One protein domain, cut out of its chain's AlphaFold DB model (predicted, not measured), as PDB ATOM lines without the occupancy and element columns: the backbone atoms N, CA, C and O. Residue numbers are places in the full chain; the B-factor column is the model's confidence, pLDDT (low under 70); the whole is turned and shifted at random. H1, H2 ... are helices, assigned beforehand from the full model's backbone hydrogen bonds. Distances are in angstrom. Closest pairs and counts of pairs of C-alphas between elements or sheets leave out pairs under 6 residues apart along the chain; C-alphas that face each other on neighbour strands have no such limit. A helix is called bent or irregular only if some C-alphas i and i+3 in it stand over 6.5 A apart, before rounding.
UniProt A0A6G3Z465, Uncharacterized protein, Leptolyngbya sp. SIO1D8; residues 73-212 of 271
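This is residues 73 to 212 of the 271 residues of an uncharacterized protein of Leptolyngbya sp. SIO1D8 (UniProt A0A6G3Z465). Two helical units lie side by side, touching only through H2 and H3b: bent H1 folds back into H2, while H3b, H4 and H5 make a triangle, with H3a reaching beyond it. The printed part has 140 residues with five named helices, H1 to H5 in order. It is all helix, loose (radius of gyration of the C-alphas 18.3 A), and spans 59 by 36 by 23 A.

Find C-alpha 73 at (139.514, 36.375, 77.978), where H1, residues 73 to 104, begins. H1 and H3, residues 142 to 173, were each assigned as one helix by hydrogen bonds, but are bent: C-alphas 84 and 87 are 7.1 A apart, C-alphas 157 and 160 6.8 A. Their arms are H1a (73 to 84), H1b (87 to 104, 25.6 A), H3a (142 to 157) and H3b (160 to 173). H2 is residues 109 to 129, 29.5 A; H4 is 177 to 185; H5, 187 to 208, 31.3 A, ends at (118.823, 34.589, 86.305).

Look first at H1b and H2, a hairpin at a shallow tilt of 29 degrees; their closest C-alphas, Gly 97 and Ser 110, are 3.8 A apart. H2 touches H3b, closest C-alphas Phe 112 and Glu 168, 7.1 A. H5, with residues 193 to 201 alone, touches H3b at a steep tilt of 55 degrees, closest C-alphas Ala 162 and Ser 197, 5.0 A. H4 and H3b only just touch, only at the corner, with 3 pairs of C-alphas within 8 A. Every O i to N i+4 pair inside H1a, H1b, H2, H3b, H4 and H5 is within hydrogen-bond range; in H3a 9 of 12 are.

The printed part has no cut; the link from H2 to H3 is long, 12 residues. Look for pLDDT under 70 at residues 132 to 138 and 174 to 178.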
ATOM      1  N   ILE A  73     139.622  37.606  77.181       83.00
ATOM      2  CA  ILE A  73     139.514  36.375  77.978       83.00
ATOM      3  C   ILE A  73     138.056  35.907  78.063       83.00
ATOM      4  O   ILE A  73     137.771  34.745  77.779       83.00
ATOM      5  N   SER A  74     137.127  36.809  78.393       82.19
ATOM      6  CA  SER A  74     135.694  36.493  78.483       82.19
ATOM      7  C   SER A  74     135.125  36.042  77.136       82.19
ATOM      8  O   SER A  74     134.343  35.101  77.079       82.19
ATOM      9  N   ARG A  75     135.572  36.649  76.026       84.31
ATOM     10  CA  ARG A  75     135.170  36.239  74.668       84.31
ATOM     11  C   ARG A  75     135.642  34.830  74.318       84.31
ATOM     12  O   ARG A  75     134.868  34.060  73.763       84.31
ATOM     13  N   VAL A  76     136.889  34.482  74.645       87.69
ATOM     14  CA  VAL A  76     137.419  33.129  74.399       87.69
ATOM     15  C   VAL A  76     136.655  32.092  75.223       87.69
ATOM     16  O   VAL A  76     136.236  31.078  74.669       87.69
ATOM     17  N   LYS A  77     136.401  32.369  76.510       87.44
ATOM     18  CA  LYS A  77     135.587  31.495  77.370       87.44
ATOM     19  C   LYS A  77     134.161  31.341  76.841       87.44
ATOM     20  O   LYS A  77     133.677  30.224  76.733       87.44
ATOM     21  N   PHE A  78     133.519  32.437  76.445       88.38
ATOM     22  CA  PHE A  78     132.193  32.405  75.831       88.38
ATOM     23  C   PHE A  78     132.152  31.546  74.564       88.38
ATOM     24  O   PHE A  78     131.266  30.710  74.430       88.38
ATOM     25  N   LEU A  79     133.118  31.701  73.654       90.00
ATOM     26  CA  LEU A  79     133.187  30.886  72.439       90.00
ATOM     27  C   LEU A  79     133.446  29.405  72.747       90.00
ATOM     28  O   LEU A  79     132.908  28.535  72.063       90.00
ATOM     29  N   GLN A  80     134.242  29.108  73.777       91.56
ATOM     30  CA  GLN A  80     134.474  27.740  74.237       91.56
ATOM     31  C   GLN A  80     133.189  27.103  74.777       91.56
ATOM     32  O   GLN A  80     132.850  25.997  74.355       91.56
ATOM     33  N   GLU A  81     132.470  27.809  75.653       92.06
ATOM     34  CA  GLU A  81     131.170  27.382  76.181       92.06
ATOM     35  C   GLU A  81     130.155  27.200  75.049       92.06
ATOM     36  O   GLU A  81     129.505  26.164  74.955       92.06
ATOM     37  N   LEU A  82     130.073  28.156  74.122       92.12
ATOM     38  CA  LEU A  82     129.152  28.080  72.992       92.12
ATOM     39  C   LEU A  82     129.451  26.863  72.111       92.12
ATOM     40  O   LEU A  82     128.535  26.125  71.759       92.12
ATOM     41  N   ARG A  83     130.725  26.582  71.817       93.00
ATOM     42  CA  ARG A  83     131.122  25.389  71.050       93.00
ATOM     43  C   ARG A  83     130.744  24.084  71.757       93.00
ATOM     44  O   ARG A  83     130.370  23.128  71.086       93.00
ATOM     45  N   GLN A  84     130.870  24.030  73.081       91.00
ATOM     46  CA  GLN A  84     130.557  22.831  73.864       91.00
ATOM     47  C   GLN A  84     129.048  22.609  74.013       91.00
ATOM     48  O   GLN A  84     128.594  21.469  73.991       91.00
ATOM     49  N   ASN A  85     128.278  23.691  74.127       90.62
ATOM     50  CA  ASN A  85     126.870  23.627  74.493       90.62
ATOM     51  C   ASN A  85     125.925  23.678  73.273       90.62
ATOM     52  O   ASN A  85     124.842  23.102  73.322       90.62
ATOM     53  N   LEU A  86     126.305  24.285  72.144       92.00
ATOM     54  CA  LEU A  86     125.376  24.486  71.019       92.00
ATOM     55  C   LEU A  86     124.796  23.170  70.463       92.00
ATOM     56  O   LEU A  86     123.583  23.044  70.325       92.00
ATOM     57  N   ALA A  87     125.650  22.182  70.185       91.94
ATOM     58  CA  ALA A  87     125.232  20.884  69.654       91.94
ATOM     59  C   ALA A  87     124.344  20.072  70.621       91.94
ATOM     60  O   ALA A  87     123.273  19.640  70.190       91.94
ATOM     61  N   PRO A  88     124.707  19.861  71.906       92.50
ATOM     62  CA  PRO A  88     123.855  19.103  72.820       92.50
ATOM     63  C   PRO A  88     122.500  19.773  73.054       92.50
ATOM     64  O   PRO A  88     121.488  19.074  73.077       92.50
ATOM     65  N   PHE A  89     122.446  21.106  73.148       92.25
ATOM     66  CA  PHE A  89     121.171  21.813  73.266       92.25
ATOM     67  C   PHE A  89     120.332  21.711  71.983       92.25
ATOM     68  O   PHE A  89     119.137  21.437  72.068       92.25
ATOM     69  N   ALA A  90     120.934  21.847  70.798       93.06
ATOM     70  CA  ALA A  90     120.214  21.666  69.536       93.06
ATOM     71  C   ALA A  90     119.634  20.247  69.402       93.06
ATOM     72  O   ALA A  90     118.462  20.087  69.062       93.06
ATOM     73  N   MET A  91     120.428  19.221  69.727       92.75
ATOM     74  CA  MET A  91     119.968  17.830  69.724       92.75
ATOM     75  C   MET A  91     118.819  17.627  70.711       92.75
ATOM     76  O   MET A  91     117.783  17.093  70.323       92.75
ATOM     77  N   ALA A  92     118.963  18.088  71.957       90.56
ATOM     78  CA  ALA A  92     117.911  17.981  72.966       90.56
ATOM     79  C   ALA A  92     116.597  18.630  72.497       90.56
ATOM     80  O   ALA A  92     115.530  18.040  72.674       90.56
ATOM     81  N   GLY A  93     116.681  19.790  71.840       89.50
ATOM     82  CA  GLY A  93     115.530  20.486  71.270       89.50
ATOM     83  C   GLY A  93     114.839  19.703  70.158       89.50
ATOM     84  O   GLY A  93     113.623  19.526  70.202       89.50
ATOM     85  N   ILE A  94     115.604  19.175  69.200       92.31
ATOM     86  CA  ILE A  94     115.060  18.379  68.091       92.31
ATOM     87  C   ILE A  94     114.424  17.089  68.617       92.31
ATOM     88  O   ILE A  94     113.275  16.800  68.294       92.31
ATOM     89  N   PHE A  95     115.138  16.329  69.454       91.31
ATOM     90  CA  PHE A  95     114.624  15.076  70.014       91.31
ATOM     91  C   PHE A  95     113.375  15.311  70.864       91.31
ATOM     92  O   PHE A  95     112.362  14.643  70.658       91.31
ATOM     93  N   GLY A  96     113.417  16.284  71.779       85.44
ATOM     94  CA  GLY A  96     112.267  16.647  72.606       85.44
ATOM     95  C   GLY A  96     111.078  17.105  71.762       85.44
ATOM     96  O   GLY A  96     109.950  16.668  71.986       85.44
ATOM     97  N   GLY A  97     111.331  17.918  70.739       87.94
ATOM     98  CA  GLY A  97     110.300  18.392  69.826       87.94
ATOM     99  C   GLY A  97     109.673  17.277  68.983       87.94
ATOM    100  O   GLY A  97     108.451  17.244  68.871       87.94
ATOM    101  N   ILE A  98     110.456  16.311  68.480       90.31
ATOM    102  CA  ILE A  98     109.936  15.121  67.776       90.31
ATOM    103  C   ILE A  98     109.058  14.279  68.705       90.31
ATOM    104  O   ILE A  98     107.991  13.822  68.299       90.31
ATOM    105  N   ILE A  99     109.476  14.075  69.958       88.75
ATOM    106  CA  ILE A  99     108.670  13.340  70.941       88.75
ATOM    107  C   ILE A  99     107.330  14.056  71.151       88.75
ATOM    108  O   ILE A  99     106.275  13.432  71.057       88.75
ATOM    109  N   LEU A 100     107.351  15.373  71.365       81.25
ATOM    110  CA  LEU A 100     106.140  16.173  71.559       81.25
ATOM    111  C   LEU A 100     105.248  16.240  70.313       81.25
ATOM    112  O   LEU A 100     104.026  16.341  70.446       81.25
ATOM    113  N   GLU A 101     105.843  16.214  69.123       87.94
ATOM    114  CA  GLU A 101     105.155  16.123  67.832       87.94
ATOM    115  C   GLU A 101     104.417  14.790  67.709       87.94
ATOM    116  O   GLU A 101     103.230  14.765  67.386       87.94
ATOM    117  N   ARG A 102     105.077  13.683  68.068       89.12
ATOM    118  CA  ARG A 102     104.477  12.341  68.059       89.12
ATOM    119  C   ARG A 102     103.370  12.175  69.093       89.12
ATOM    120  O   ARG A 102     102.385  11.510  68.797       89.12
ATOM    121  N   LEU A 103     103.519  12.768  70.277       84.81
ATOM    122  CA  LEU A 103     102.536  12.643  71.354       84.81
ATOM    123  C   LEU A 103     101.258  13.445  71.091       84.81
ATOM    124  O   LEU A 103     100.170  12.964  71.392       84.81
ATOM    125  N   ASN A 104     101.372  14.651  70.530       80.81
ATOM    126  CA  ASN A 104     100.220  15.551  70.400       80.81
ATOM    127  C   ASN A 104      99.752  15.735  68.949       80.81
ATOM    128  O   ASN A 104      98.810  16.489  68.719       80.81
ATOM    129  N   GLY A 105     100.411  15.098  67.976       80.94
ATOM    130  CA  GLY A 105     100.009  15.099  66.565       80.94
ATOM    131  C   GLY A 105     100.123  16.451  65.852       80.94
ATOM    132  O   GLY A 105      99.537  16.624  64.789       80.94
ATOM    133  N   GLN A 106     100.840  17.418  66.427       79.88
ATOM    134  CA  GLN A 106     100.991  18.762  65.864       79.88
ATOM    135  C   GLN A 106     102.350  18.906  65.171       79.88
ATOM    136  O   GLN A 106     103.371  18.802  65.863       79.88
ATOM    137  N   PRO A 107     102.386  19.173  63.851       82.44
ATOM    138  CA  PRO A 107     103.637  19.363  63.130       82.44
ATOM    139  C   PRO A 107     104.362  20.634  63.588       82.44
ATOM    140  O   PRO A 107     103.744  21.588  64.059       82.44
ATOM    141  N   GLY A 108     105.688  20.655  63.447       82.44
ATOM    142  CA  GLY A 108     106.510  21.844  63.722       82.44
ATOM    143  C   GLY A 108     106.997  21.986  65.168       82.44
ATOM    144  O   GLY A 108     107.775  22.892  65.466       82.44
ATOM    145  N   ARG A 109     106.639  21.066  66.072       83.31
ATOM    146  CA  ARG A 109     107.155  21.078  67.456       83.31
ATOM    147  C   ARG A 109     108.645  20.765  67.557       83.31
ATOM    148  O   ARG A 109     109.284  21.188  68.513       83.31
ATOM    149  N   SER A 110     109.200  20.063  66.575       87.38
ATOM    150  CA  SER A 110     110.648  19.894  66.395       87.38
ATOM    151  C   SER A 110     111.386  21.229  66.221       87.38
ATOM    152  O   SER A 110     112.426  21.428  66.849       87.38
ATOM    153  N   LEU A 111     110.830  22.167  65.445       87.69
ATOM    154  CA  LEU A 111     111.395  23.511  65.252       87.69
ATOM    155  C   LEU A 111     111.279  24.364  66.521       87.69
ATOM    156  O   LEU A 111     112.264  24.976  66.929       87.69
ATOM    157  N   PHE A 112     110.135  24.296  67.200       84.00
ATOM    158  CA  PHE A 112     109.930  24.967  68.486       84.00
ATOM    159  C   PHE A 112     110.866  24.444  69.578       84.00
ATOM    160  O   PHE A 112     111.456  25.200  70.346       84.00
ATOM    161  N   GLY A 113     111.041  23.123  69.653       85.19
ATOM    162  CA  GLY A 113     111.994  22.516  70.576       85.19
ATOM    163  C   GLY A 113     113.421  22.984  70.291       85.19
ATOM    164  O   GLY A 113     114.159  23.327  71.217       85.19
ATOM    165  N   LEU A 114     113.799  23.061  69.010       91.25
ATOM    166  CA  LEU A 114     115.092  23.592  68.585       91.25
ATOM    167  C   LEU A 114     115.268  25.063  68.995       91.25
ATOM    168  O   LEU A 114     116.309  25.392  69.567       91.25
ATOM    169  N   SER A 115     114.283  25.933  68.747       88.88
ATOM    170  CA  SER A 115     114.371  27.363  69.070       88.88
ATOM    171  C   SER A 115     114.545  27.595  70.576       88.88
ATOM    172  O   SER A 115     115.471  28.301  70.992       88.88
ATOM    173  N   VAL A 116     113.735  26.919  71.398       86.81
ATOM    174  CA  VAL A 116     113.800  26.976  72.866       86.81
ATOM    175  C   VAL A 116     115.157  26.496  73.372       86.81
ATOM    176  O   VAL A 116     115.824  27.203  74.133       86.81
ATOM    177  N   CYS A 117     115.603  25.309  72.954       89.62
ATOM    178  CA  CYS A 117     116.845  24.750  73.480       89.62
ATOM    179  C   CYS A 117     118.084  25.501  72.983       89.62
ATOM    180  O   CYS A 117     119.015  25.683  73.767       89.62
ATOM    181  N   LEU A 118     118.100  26.002  71.743       91.69
ATOM    182  CA  LEU A 118     119.194  26.847  71.256       91.69
ATOM    183  C   LEU A 118     119.331  28.120  72.083       91.69
ATOM    184  O   LEU A 118     120.446  28.477  72.463       91.69
ATOM    185  N   PHE A 119     118.223  28.780  72.410       89.56
ATOM    186  CA  PHE A 119     118.279  29.952  73.271       89.56
ATOM    187  C   PHE A 119     118.794  29.624  74.661       89.56
ATOM    188  O   PHE A 119     119.686  30.317  75.147       89.56
ATOM    189  N   ILE A 120     118.297  28.546  75.276       87.50
ATOM    190  CA  ILE A 120     118.804  28.091  76.576       87.50
ATOM    191  C   ILE A 120     120.315  27.841  76.486       87.50
ATOM    192  O   ILE A 120     121.054  28.303  77.351       87.50
ATOM    193  N   GLY A 121     120.794  27.189  75.424       89.06
ATOM    194  CA  GLY A 121     122.214  26.905  75.224       89.06
ATOM    195  C   GLY A 121     123.075  28.150  75.012       89.06
ATOM    196  O   GLY A 121     124.139  28.276  75.627       89.06
ATOM    197  N   ILE A 122     122.619  29.102  74.195       90.81
ATOM    198  CA  ILE A 122     123.307  30.384  73.974       90.81
ATOM    199  C   ILE A 122     123.342  31.187  75.274       90.81
ATOM    200  O   ILE A 122     124.389  31.715  75.650       90.81
ATOM    201  N   PHE A 123     122.219  31.252  75.983       87.06
ATOM    202  CA  PHE A 123     122.091  32.016  77.215       87.06
ATOM    203  C   PHE A 123     122.920  31.408  78.354       87.06
ATOM    204  O   PHE A 123     123.631  32.122  79.063       87.06
ATOM    205  N   TYR A 124     122.917  30.081  78.479       86.56
ATOM    206  CA  TYR A 124     123.788  29.346  79.394       86.56
ATOM    207  C   TYR A 124     125.269  29.621  79.099       86.56
ATOM    208  O   TYR A 124     126.047  29.932  80.005       86.56
ATOM    209  N   SER A 125     125.645  29.590  77.818       89.19
ATOM    210  CA  SER A 125     127.011  29.890  77.378       89.19
ATOM    211  C   SER A 125     127.398  31.339  77.668       89.19
ATOM    212  O   SER A 125     128.529  31.604  78.072       89.19
ATOM    213  N   LEU A 126     126.459  32.279  77.520       87.88
ATOM    214  CA  LEU A 126     126.650  33.686  77.863       87.88
ATOM    215  C   LEU A 126     126.934  33.847  79.360       87.88
ATOM    216  O   LEU A 126     127.928  34.469  79.724       87.88
ATOM    217  N   ILE A 127     126.119  33.248  80.231       82.25
ATOM    218  CA  ILE A 127     126.307  33.348  81.687       82.25
ATOM    219  C   ILE A 127     127.662  32.778  82.115       82.25
ATOM    220  O   ILE A 127     128.399  33.423  82.865       82.25
ATOM    221  N   ASN A 128     128.009  31.583  81.642       82.69
ATOM    222  CA  ASN A 128     129.238  30.919  82.073       82.69
ATOM    223  C   ASN A 128     130.494  31.522  81.437       82.69
ATOM    224  O   ASN A 128     131.514  31.671  82.114       82.69
ATOM    225  N   GLY A 129     130.412  31.950  80.176       83.81
ATOM    226  CA  GLY A 129     131.528  32.570  79.462       83.81
ATOM    227  C   GLY A 129     131.973  33.905  80.062       83.81
ATOM    228  O   GLY A 129     133.161  34.231  80.047       83.81
ATOM    229  N   PHE A 130     131.033  34.653  80.640       81.50
ATOM    230  CA  PHE A 130     131.261  35.974  81.235       81.50
ATOM    231  C   PHE A 130     131.352  35.943  82.766       81.50
ATOM    232  O   PHE A 130     131.184  36.962  83.444       81.50
ATOM    233  N   LYS A 131     131.645  34.768  83.328       77.75
ATOM    234  CA  LYS A 131     131.831  34.614  84.763       77.75
ATOM    235  C   LYS A 131     133.176  35.210  85.211       77.75
ATOM    236  O   LYS A 131     134.223  34.808  84.701       77.75
ATOM    237  N   ILE A 132     133.160  36.154  86.155       69.44
ATOM    238  CA  ILE A 132     134.345  36.853  86.692       69.44
ATOM    239  C   ILE A 132     134.487  36.598  88.197       69.44
ATOM    240  O   ILE A 132     133.495  36.417  88.907       69.44
ATOM    241  N   ASP A 133     135.733  36.588  88.679       60.88
ATOM    242  CA  ASP A 133     136.057  36.553  90.104       60.88
ATOM    243  C   ASP A 133     135.755  37.893  90.797       60.88
ATOM    244  O   ASP A 133     135.923  38.982  90.249       60.88
ATOM    245  N   ILE A 134     135.251  37.793  92.024       61.75
ATOM    246  CA  ILE A 134     134.565  38.873  92.739       61.75
ATOM    247  C   ILE A 134     135.537  40.013  93.083       61.75
ATOM    248  O   ILE A 134     136.535  39.811  93.771       61.75
ATOM    249  N   SER A 135     135.195  41.243  92.691       58.19
ATOM    250  CA  SER A 135     135.856  42.451  93.199       58.19
ATOM    251  C   SER A 135     135.342  42.788  94.602       58.19
ATOM    252  O   SER A 135     134.127  42.824  94.814       58.19
ATOM    253  N   ILE A 136     136.234  43.109  95.540       63.59
ATOM    254  CA  ILE A 136     135.862  43.510  96.904       63.59
ATOM    255  C   ILE A 136     134.985  44.780  96.843       63.59
ATOM    256  O   ILE A 136     135.401  45.768  96.234       63.59
ATOM    257  N   PRO A 137     133.781  44.788  97.449       66.19
ATOM    258  CA  PRO A 137     132.892  45.944  97.402       66.19
ATOM    259  C   PRO A 137     133.502  47.144  98.137       66.19
ATOM    260  O   PRO A 137     133.970  47.040  99.274       66.19
ATOM    261  N   SER A 138     133.453  48.301  97.481       68.25
ATOM    262  CA  SER A 138     133.961  49.584  97.978       68.25
ATOM    263  C   SER A 138     132.953  50.302  98.882       68.25
ATOM    264  O   SER A 138     133.335  51.080  99.758       68.25
ATOM    265  N   ARG A 139     131.655  50.023  98.699       72.75
ATOM    266  CA  ARG A 139     130.547  50.610  99.464       72.75
ATOM    267  C   ARG A 139     129.679  49.532 100.134       72.75
ATOM    268  O   ARG A 139     129.586  48.413  99.624       72.75
ATOM    269  N   PRO A 140     129.029  49.839 101.272       71.88
ATOM    270  CA  PRO A 140     128.056  48.945 101.890       71.88
ATOM    271  C   PRO A 140     126.942  48.583 100.907       71.88
ATOM    272  O   PRO A 140     126.489  49.430 100.138       71.88
ATOM    273  N   ASN A 141     126.496  47.327 100.939       75.75
ATOM    274  CA  ASN A 141     125.433  46.783 100.080       75.75
ATOM    275  C   ASN A 141     125.705  46.864  98.563       75.75
ATOM    276  O   ASN A 141     124.805  46.609  97.761       75.75
ATOM    277  N   GLU A 142     126.934  47.177  98.144       77.38
ATOM    278  CA  GLU A 142     127.264  47.347  96.728       77.38
ATOM    279  C   GLU A 142     127.067  46.054  95.922       77.38
ATOM    280  O   GLU A 142     126.586  46.111  94.795       77.38
ATOM    281  N   GLY A 143     127.354  44.890  96.512       77.50
ATOM    282  CA  GLY A 143     127.143  43.587  95.872       77.50
ATOM    283  C   GLY A 143     125.680  43.307  95.501       77.50
ATOM    284  O   GLY A 143     125.371  42.896  94.379       77.50
ATOM    285  N   ILE A 144     124.747  43.648  96.395       78.62
ATOM    286  CA  ILE A 144     123.301  43.486  96.167       78.62
ATOM    287  C   ILE A 144     122.797  44.501  95.143       78.62
ATOM    288  O   ILE A 144     122.027  44.144  94.258       78.62
ATOM    289  N   LEU A 145     123.265  45.752  95.209       79.75
ATOM    290  CA  LEU A 145     122.917  46.772  94.216       79.75
ATOM    291  C   LEU A 145     123.435  46.407  92.823       79.75
ATOM    292  O   LEU A 145     122.738  46.628  91.834       79.75
ATOM    293  N   ARG A 146     124.638  45.831  92.728       79.38
ATOM    294  CA  ARG A 146     125.161  45.298  91.465       79.38
ATOM    295  C   ARG A 146     124.293  44.152  90.958       79.38
ATOM    296  O   ARG A 146     123.940  44.176  89.786       79.38
ATOM    297  N   SER A 147     123.887  43.230  91.831       80.81
ATOM    298  CA  SER A 147     122.961  42.143  91.479       80.81
ATOM    299  C   SER A 147     121.624  42.693  90.960       80.81
ATOM    300  O   SER A 147     121.184  42.326  89.880       80.81
ATOM    301  N   ALA A 148     121.028  43.677  91.639       83.38
ATOM    302  CA  ALA A 148     119.789  44.315  91.190       83.38
ATOM    303  C   ALA A 148     119.930  44.989  89.811       83.38
ATOM    304  O   ALA A 148     119.054  44.852  88.960       83.38
ATOM    305  N   ARG A 149     121.052  45.674  89.548       84.69
ATOM    306  CA  ARG A 149     121.306  46.318  88.245       84.69
ATOM    307  C   ARG A 149     121.478  45.325  87.096       84.69
ATOM    308  O   ARG A 149     121.313  45.730  85.952       84.69
ATOM    309  N   LYS A 150     121.820  44.060  87.369       82.75
ATOM    310  CA  LYS A 150     121.987  43.021  86.339       82.75
ATOM    311  C   LYS A 150     120.658  42.459  85.838       82.75
ATOM    312  O   LYS A 150     120.617  41.999  84.702       82.75
ATOM    313  N   VAL A 151     119.580  42.573  86.618       86.94
ATOM    314  CA  VAL A 151     118.230  42.155  86.207       86.94
ATOM    315  C   VAL A 151     117.815  42.866  84.917       86.94
ATOM    316  O   VAL A 151     117.453  42.207  83.953       86.94
ATOM    317  N   PHE A 152     117.962  44.193  84.850       88.44
ATOM    318  CA  PHE A 152     117.525  44.994  83.700       88.44
ATOM    319  C   PHE A 152     118.147  44.586  82.345       88.44
ATOM    320  O   PHE A 152     117.388  44.262  81.432       88.44
ATOM    321  N   PRO A 153     119.488  44.561  82.165       87.31
ATOM    322  CA  PRO A 153     120.082  44.183  80.883       87.31
ATOM    323  C   PRO A 153     119.789  42.726  80.514       87.31
ATOM    324  O   PRO A 153     119.654  42.415  79.335       87.31
ATOM    325  N   ILE A 154     119.651  41.834  81.501       86.94
ATOM    326  CA  ILE A 154     119.291  40.438  81.249       86.94
ATOM    327  C   ILE A 154     117.846  40.335  80.745       86.94
ATOM    328  O   ILE A 154     117.618  39.708  79.711       86.94
ATOM    329  N   SER A 155     116.890  40.992  81.406       90.25
ATOM    330  CA  SER A 155     115.495  41.035  80.948       90.25
ATOM    331  C   SER A 155     115.381  41.625  79.541       90.25
ATOM    332  O   SER A 155     114.631  41.107  78.717       90.25
ATOM    333  N   LEU A 156     116.169  42.662  79.232       91.69
ATOM    334  CA  LEU A 156     116.193  43.284  77.907       91.69
ATOM    335  C   LEU A 156     116.687  42.323  76.811       91.69
ATOM    336  O   LEU A 156     116.128  42.314  75.720       91.69
ATOM    337  N   ILE A 157     117.694  41.492  77.104       89.31
ATOM    338  CA  ILE A 157     118.198  40.465  76.174       89.31
ATOM    339  C   ILE A 157     117.161  39.353  75.959       89.31
ATOM    340  O   ILE A 157     117.015  38.853  74.845       89.31
ATOM    341  N   ILE A 158     116.434  38.968  77.011       90.81
ATOM    342  CA  ILE A 158     115.436  37.889  76.953       90.81
ATOM    343  C   ILE A 158     114.159  38.339  76.231       90.81
ATOM    344  O   ILE A 158     113.526  37.534  75.555       90.81
ATOM    345  N   TYR A 159     113.778  39.611  76.351       92.25
ATOM    346  CA  TYR A 159     112.521  40.139  75.820       92.25
ATOM    347  C   TYR A 159     112.241  39.828  74.336       92.25
ATOM    348  O   TYR A 159     111.197  39.232  74.068       92.25
ATOM    349  N   PRO A 160     113.125  40.140  73.364       92.75
ATOM    350  CA  PRO A 160     112.851  39.835  71.957       92.75
ATOM    351  C   PRO A 160     112.705  38.330  71.706       92.75
ATOM    352  O   PRO A 160     111.928  37.920  70.846       92.75
ATOM    353  N   PHE A 161     113.407  37.500  72.478       90.69
ATOM    354  CA  PHE A 161     113.277  36.054  72.375       90.69
ATOM    355  C   PHE A 161     111.955  35.544  72.960       90.69
ATOM    356  O   PHE A 161     111.327  34.665  72.376       90.69
ATOM    357  N   ALA A 162     111.485  36.123  74.068       90.06
ATOM    358  CA  ALA A 162     110.165  35.821  74.617       90.06
ATOM    359  C   ALA A 162     109.044  36.169  73.619       90.06
ATOM    360  O   ALA A 162     108.149  35.351  73.411       90.06
ATOM    361  N   VAL A 163     109.151  37.320  72.935       91.31
ATOM    362  CA  VAL A 163     108.231  37.704  71.846       91.31
ATOM    363  C   VAL A 163     108.263  36.668  70.725       91.31
ATOM    364  O   VAL A 163     107.212  36.184  70.306       91.31
ATOM    365  N   PHE A 164     109.459  36.291  70.269       90.62
ATOM    366  CA  PHE A 164     109.631  35.289  69.218       90.62
ATOM    367  C   PHE A 164     108.982  33.945  69.582       90.62
ATOM    368  O   PHE A 164     108.216  33.409  68.784       90.62
ATOM    369  N   LEU A 165     109.215  33.435  70.795       87.50
ATOM    370  CA  LEU A 165     108.629  32.170  71.246       87.50
ATOM    371  C   LEU A 165     107.103  32.210  71.329       87.50
ATOM    372  O   LEU A 165     106.444  31.227  70.984       87.50
ATOM    373  N   ILE A 166     106.526  33.325  71.784       86.00
ATOM    374  CA  ILE A 166     105.068  33.464  71.841       86.00
ATOM    375  C   ILE A 166     104.491  33.462  70.422       86.00
ATOM    376  O   ILE A 166     103.548  32.712  70.164       86.00
ATOM    377  N   LEU A 167     105.084  34.213  69.490       86.00
ATOM    378  CA  LEU A 167     104.649  34.234  68.088       86.00
ATOM    379  C   LEU A 167     104.775  32.858  67.419       86.00
ATOM    380  O   LEU A 167     103.845  32.416  66.744       86.00
ATOM    381  N   GLU A 168     105.876  32.147  67.656       84.44
ATOM    382  CA  GLU A 168     106.059  30.776  67.175       84.44
ATOM    383  C   GLU A 168     104.980  29.842  67.751       84.44
ATOM    384  O   GLU A 168     104.382  29.048  67.027       84.44
ATOM    385  N   SER A 169     104.637  29.991  69.035       81.75
ATOM    386  CA  SER A 169     103.580  29.192  69.665       81.75
ATOM    387  C   SER A 169     102.183  29.461  69.091       81.75
ATOM    388  O   SER A 169     101.378  28.533  68.990       81.75
ATOM    389  N   VAL A 170     101.893  30.703  68.682       82.81
ATOM    390  CA  VAL A 170     100.648  31.062  67.983       82.81
ATOM    391  C   VAL A 170     100.598  30.357  66.633       82.81
ATOM    392  O   VAL A 170      99.581  29.754  66.294       82.81
ATOM    393  N   PHE A 171     101.717  30.355  65.907       80.06
ATOM    394  CA  PHE A 171     101.827  29.690  64.613       80.06
ATOM    395  C   PHE A 171     101.602  28.173  64.706       80.06
ATOM    396  O   PHE A 171     100.959  27.598  63.835       80.06
ATOM    397  N   LEU A 172     102.069  27.535  65.784       77.81
ATOM    398  CA  LEU A 172     101.869  26.099  66.035       77.81
ATOM    399  C   LEU A 172     100.439  25.747  66.468       77.81
ATOM    400  O   LEU A 172     100.006  24.609  66.285       77.81
ATOM    401  N   ARG A 173      99.713  26.693  67.083       73.69
ATOM    402  CA  ARG A 173      98.307  26.514  67.488       73.69
ATOM    403  C   ARG A 173      97.331  26.785  66.346       73.69
ATOM    404  O   ARG A 173      96.259  26.185  66.328       73.69
ATOM    405  N   GLY A 174      97.671  27.691  65.430       66.38
ATOM    406  CA  GLY A 174      96.848  28.015  64.272       66.38
ATOM    407  C   GLY A 174      96.766  26.835  63.305       66.38
ATOM    408  O   GLY A 174      97.763  26.440  62.712       66.38
ATOM    409  N   SER A 175      95.568  26.284  63.101       61.81
ATOM    410  CA  SER A 175      95.333  25.195  62.139       61.81
ATOM    411  C   SER A 175      95.545  25.618  60.677       61.81
ATOM    412  O   SER A 175      95.679  24.768  59.803       61.81
ATOM    413  N   THR A 176      95.569  26.926  60.403       66.38
ATOM    414  CA  THR A 176      95.782  27.518  59.076       66.38
ATOM    415  C   THR A 176      96.578  28.813  59.194       66.38
ATOM    416  O   THR A 176      96.346  29.597  60.113       66.38
ATOM    417  N   LEU A 177      97.443  29.076  58.210       69.06
ATOM    418  CA  LEU A 177      98.281  30.275  58.132       69.06
ATOM    419  C   LEU A 177      97.472  31.586  58.245       69.06
ATOM    420  O   LEU A 177      97.920  32.528  58.891       69.06
ATOM    421  N   SER A 178      96.260  31.623  57.680       69.56
ATOM    422  CA  SER A 178      95.339  32.769  57.731       69.56
ATOM    423  C   SER A 178      94.908  33.141  59.152       69.56
ATOM    424  O   SER A 178      95.012  34.301  59.523       69.56
ATOM    425  N   LEU A 179      94.520  32.164  59.978       71.06
ATOM    426  CA  LEU A 179      94.123  32.398  61.374       71.06
ATOM    427  C   LEU A 179      95.274  32.967  62.215       71.06
ATOM    428  O   LEU A 179      95.052  33.808  63.084       71.06
ATOM    429  N   SER A 180      96.508  32.537  61.942       75.31
ATOM    430  CA  SER A 180      97.702  33.088  62.591       75.31
ATOM    431  C   SER A 180      97.940  34.547  62.182       75.31
ATOM    432  O   SER A 180      98.284  35.370  63.029       75.31
ATOM    433  N   PHE A 181      97.715  34.891  60.908       76.12
ATOM    434  CA  PHE A 181      97.801  36.275  60.430       76.12
ATOM    435  C   PHE A 181      96.690  37.160  61.004       76.12
ATOM    436  O   PHE A 181      96.985  38.258  61.471       76.12
ATOM    437  N   ASP A 182      95.448  36.679  61.054       76.62
ATOM    438  CA  ASP A 182      94.326  37.410  61.656       76.62
ATOM    439  C   ASP A 182      94.560  37.670  63.150       76.62
ATOM    440  O   ASP A 182      94.259  38.754  63.658       76.62
ATOM    441  N   PHE A 183      95.172  36.711  63.855       78.38
ATOM    442  CA  PHE A 183      95.573  36.894  65.247       78.38
ATOM    443  C   PHE A 183      96.610  38.014  65.400       78.38
ATOM    444  O   PHE A 183      96.438  38.865  66.270       78.38
ATOM    445  N   ILE A 184      97.654  38.037  64.563       76.75
ATOM    446  CA  ILE A 184      98.743  39.031  64.628       76.75
ATOM    447  C   ILE A 184      98.268  40.430  64.210       76.75
ATOM    448  O   ILE A 184      98.713  41.422  64.786       76.75
ATOM    449  N   ASN A 185      97.356  40.516  63.241       80.81
ATOM    450  CA  ASN A 185      96.845  41.786  62.721       80.81
ATOM    451  C   ASN A 185      95.896  42.506  63.693       80.81
ATOM    452  O   ASN A 185      95.592  43.682  63.501       80.81
ATOM    453  N   SER A 186      95.430  41.830  64.744       86.75
ATOM    454  CA  SER A 186      94.650  42.468  65.801       86.75
ATOM    455  C   SER A 186      95.555  43.263  66.747       86.75
ATOM    456  O   SER A 186      96.397  42.693  67.447       86.75
ATOM    457  N   GLU A 187      95.325  44.576  66.845       85.75
ATOM    458  CA  GLU A 187      96.057  45.465  67.763       85.75
ATOM    459  C   GLU A 187      96.014  44.968  69.218       85.75
ATOM    460  O   GLU A 187      97.023  44.991  69.925       85.75
ATOM    461  N   ALA A 188      94.861  44.453  69.654       84.62
ATOM    462  CA  ALA A 188      94.680  43.921  71.002       84.62
ATOM    463  C   ALA A 188      95.575  42.699  71.270       84.62
ATOM    464  O   ALA A 188      96.156  42.576  72.351       84.62
ATOM    465  N   ASN A 189      95.731  41.814  70.282       84.44
ATOM    466  CA  ASN A 189      96.579  40.629  70.405       84.44
ATOM    467  C   ASN A 189      98.064  40.986  70.349       84.44
ATOM    468  O   ASN A 189      98.853  40.406  71.093       84.44
ATOM    469  N   LEU A 190      98.453  41.964  69.526       85.25
ATOM    470  CA  LEU A 190      99.835  42.439  69.475       85.25
ATOM    471  C   LEU A 190     100.251  43.036  70.825       85.25
ATOM    472  O   LEU A 190     101.283  42.649  71.379       85.25
ATOM    473  N   LEU A 191      99.420  43.911  71.402       85.88
ATOM    474  CA  LEU A 191      99.658  44.456  72.742       85.88
ATOM    475  C   LEU A 191      99.748  43.350  73.795       85.88
ATOM    476  O   LEU A 191     100.642  43.381  74.642       85.88
ATOM    477  N   ARG A 192      98.873  42.343  73.715       83.81
ATOM    478  CA  ARG A 192      98.905  41.183  74.609       83.81
ATOM    479  C   ARG A 192     100.234  40.427  74.518       83.81
ATOM    480  O   ARG A 192     100.855  40.198  75.551       83.81
ATOM    481  N   VAL A 193     100.708  40.111  73.311       86.75
ATOM    482  CA  VAL A 193     101.990  39.411  73.105       86.75
ATOM    483  C   VAL A 193     103.157  40.205  73.696       86.75
ATOM    484  O   VAL A 193     104.013  39.628  74.368       86.75
ATOM    485  N   LEU A 194     103.194  41.525  73.495       89.19
ATOM    486  CA  LEU A 194     104.254  42.377  74.048       89.19
ATOM    487  C   LEU A 194     104.219  42.417  75.585       89.19
ATOM    488  O   LEU A 194     105.261  42.278  76.227       89.19
ATOM    489  N   LEU A 195     103.034  42.557  76.185       86.56
ATOM    490  CA  LEU A 195     102.873  42.584  77.643       86.56
ATOM    491  C   LEU A 195     103.226  41.238  78.289       86.56
ATOM    492  O   LEU A 195     103.937  41.206  79.296       86.56
ATOM    493  N   GLU A 196     102.791  40.130  77.694       82.50
ATOM    494  CA  GLU A 196     103.132  38.781  78.159       82.50
ATOM    495  C   GLU A 196     104.643  38.535  78.073       82.50
ATOM    496  O   GLU A 196     105.268  38.087  79.038       82.50
ATOM    497  N   SER A 197     105.257  38.920  76.951       88.62
ATOM    498  CA  SER A 197     106.707  38.811  76.753       88.62
ATOM    499  C   SER A 197     107.490  39.639  77.769       88.62
ATOM    500  O   SER A 197     108.558  39.217  78.216       88.62
ATOM    501  N   LEU A 198     106.961  40.801  78.165       89.00
ATOM    502  CA  LEU A 198     107.562  41.664  79.179       89.00
ATOM    503  C   LEU A 198     107.499  41.015  80.567       89.00
ATOM    504  O   LEU A 198     108.494  41.006  81.292       89.00
ATOM    505  N   GLY A 199     106.358  40.427  80.931       85.81
ATOM    506  CA  GLY A 199     106.209  39.704  82.197       85.81
ATOM    507  C   GLY A 199     107.159  38.507  82.300       85.81
ATOM    508  O   GLY A 199     107.841  38.326  83.318       85.81
ATOM    509  N   ILE A 200     107.266  37.724  81.223       84.31
ATOM    510  CA  ILE A 200     108.174  36.573  81.143       84.31
ATOM    511  C   ILE A 200     109.634  37.033  81.218       84.31
ATOM    512  O   ILE A 200     110.408  36.490  82.011       84.31
ATOM    513  N   SER A 201     110.020  38.055  80.450       90.00
ATOM    514  CA  SER A 201     111.408  38.524  80.410       90.00
ATOM    515  C   SER A 201     111.866  39.098  81.751       90.00
ATOM    516  O   SER A 201     112.973  38.789  82.199       90.00
ATOM    517  N   ILE A 202     111.005  39.852  82.444       88.62
ATOM    518  CA  ILE A 202     111.275  40.361  83.794       88.62
ATOM    519  C   ILE A 202     111.403  39.209  84.790       88.62
ATOM    520  O   ILE A 202     112.352  39.197  85.573       88.62
ATOM    521  N   SER A 203     110.502  38.222  84.740       85.12
ATOM    522  CA  SER A 203     110.559  37.051  85.626       85.12
ATOM    523  C   SER A 203     111.882  36.316  85.478       85.12
ATOM    524  O   SER A 203     112.616  36.135  86.452       85.12
ATOM    525  N   ILE A 204     112.218  35.933  84.246       84.00
ATOM    526  CA  ILE A 204     113.446  35.200  83.950       84.00
ATOM    527  C   ILE A 204     114.663  36.054  84.328       84.00
ATOM    528  O   ILE A 204     115.607  35.534  84.923       84.00
ATOM    529  N   GLY A 205     114.633  37.366  84.084       86.00
ATOM    530  CA  GLY A 205     115.702  38.270  84.500       86.00
ATOM    531  C   GLY A 205     115.861  38.411  86.013       86.00
ATOM    532  O   GLY A 205     116.985  38.564  86.484       86.00
ATOM    533  N   ILE A 206     114.797  38.291  86.809       85.12
ATOM    534  CA  ILE A 206     114.897  38.241  88.277       85.12
ATOM    535  C   ILE A 206     115.557  36.930  88.723       85.12
ATOM    536  O   ILE A 206     116.463  36.953  89.562       85.12
ATOM    537  N   TYR A 207     115.141  35.798  88.151       81.31
ATOM    538  CA  TYR A 207     115.680  34.482  88.503       81.31
ATOM    539  C   TYR A 207     117.143  34.312  88.089       81.31
ATOM    540  O   TYR A 207     117.949  33.801  88.868       81.31
ATOM    541  N   LEU A 208     117.495  34.772  86.889       78.62
ATOM    542  CA  LEU A 208     118.823  34.589  86.305       78.62
ATOM    543  C   LEU A 208     119.752  35.782  86.529       78.62
ATOM    544  O   LEU A 208     120.958  35.609  86.471       78.62
ATOM    545  N   GLY A 209     119.237  36.983  86.792       74.50
ATOM    546  CA  GLY A 209     120.032  38.209  86.913       74.50
ATOM    547  C   GLY A 209     120.404  38.610  88.333       74.50
ATOM    548  O   GLY A 209     120.790  39.752  88.554       74.50
ATOM    549  N   GLY A 210     120.289  37.703  89.305       76.88
ATOM    550  CA  GLY A 210     120.650  37.973  90.699       76.88
ATOM    551  C   GLY A 210     119.544  38.599  91.549       76.88
ATOM    552  O   GLY A 210     119.796  38.973  92.695       76.88
ATOM    553  N   GLY A 211     118.309  38.659  91.041       80.88
ATOM    554  CA  GLY A 211     117.141  39.088  91.812       80.88
ATOM    555  C   GLY A 211     116.876  38.195  93.028       80.88
ATOM    556  O   GLY A 211     116.497  38.702  94.080       80.88
ATOM    557  N   LEU A 212     117.196  36.897  92.951       80.12
ATOM    558  CA  LEU A 212     117.136  35.988  94.106       80.12
ATOM    559  C   LEU A 212     117.976  36.483  95.294       80.12
ATOM    560  O   LEU A 212     117.497  36.477  96.425       80.12
TER     561      LEU A 212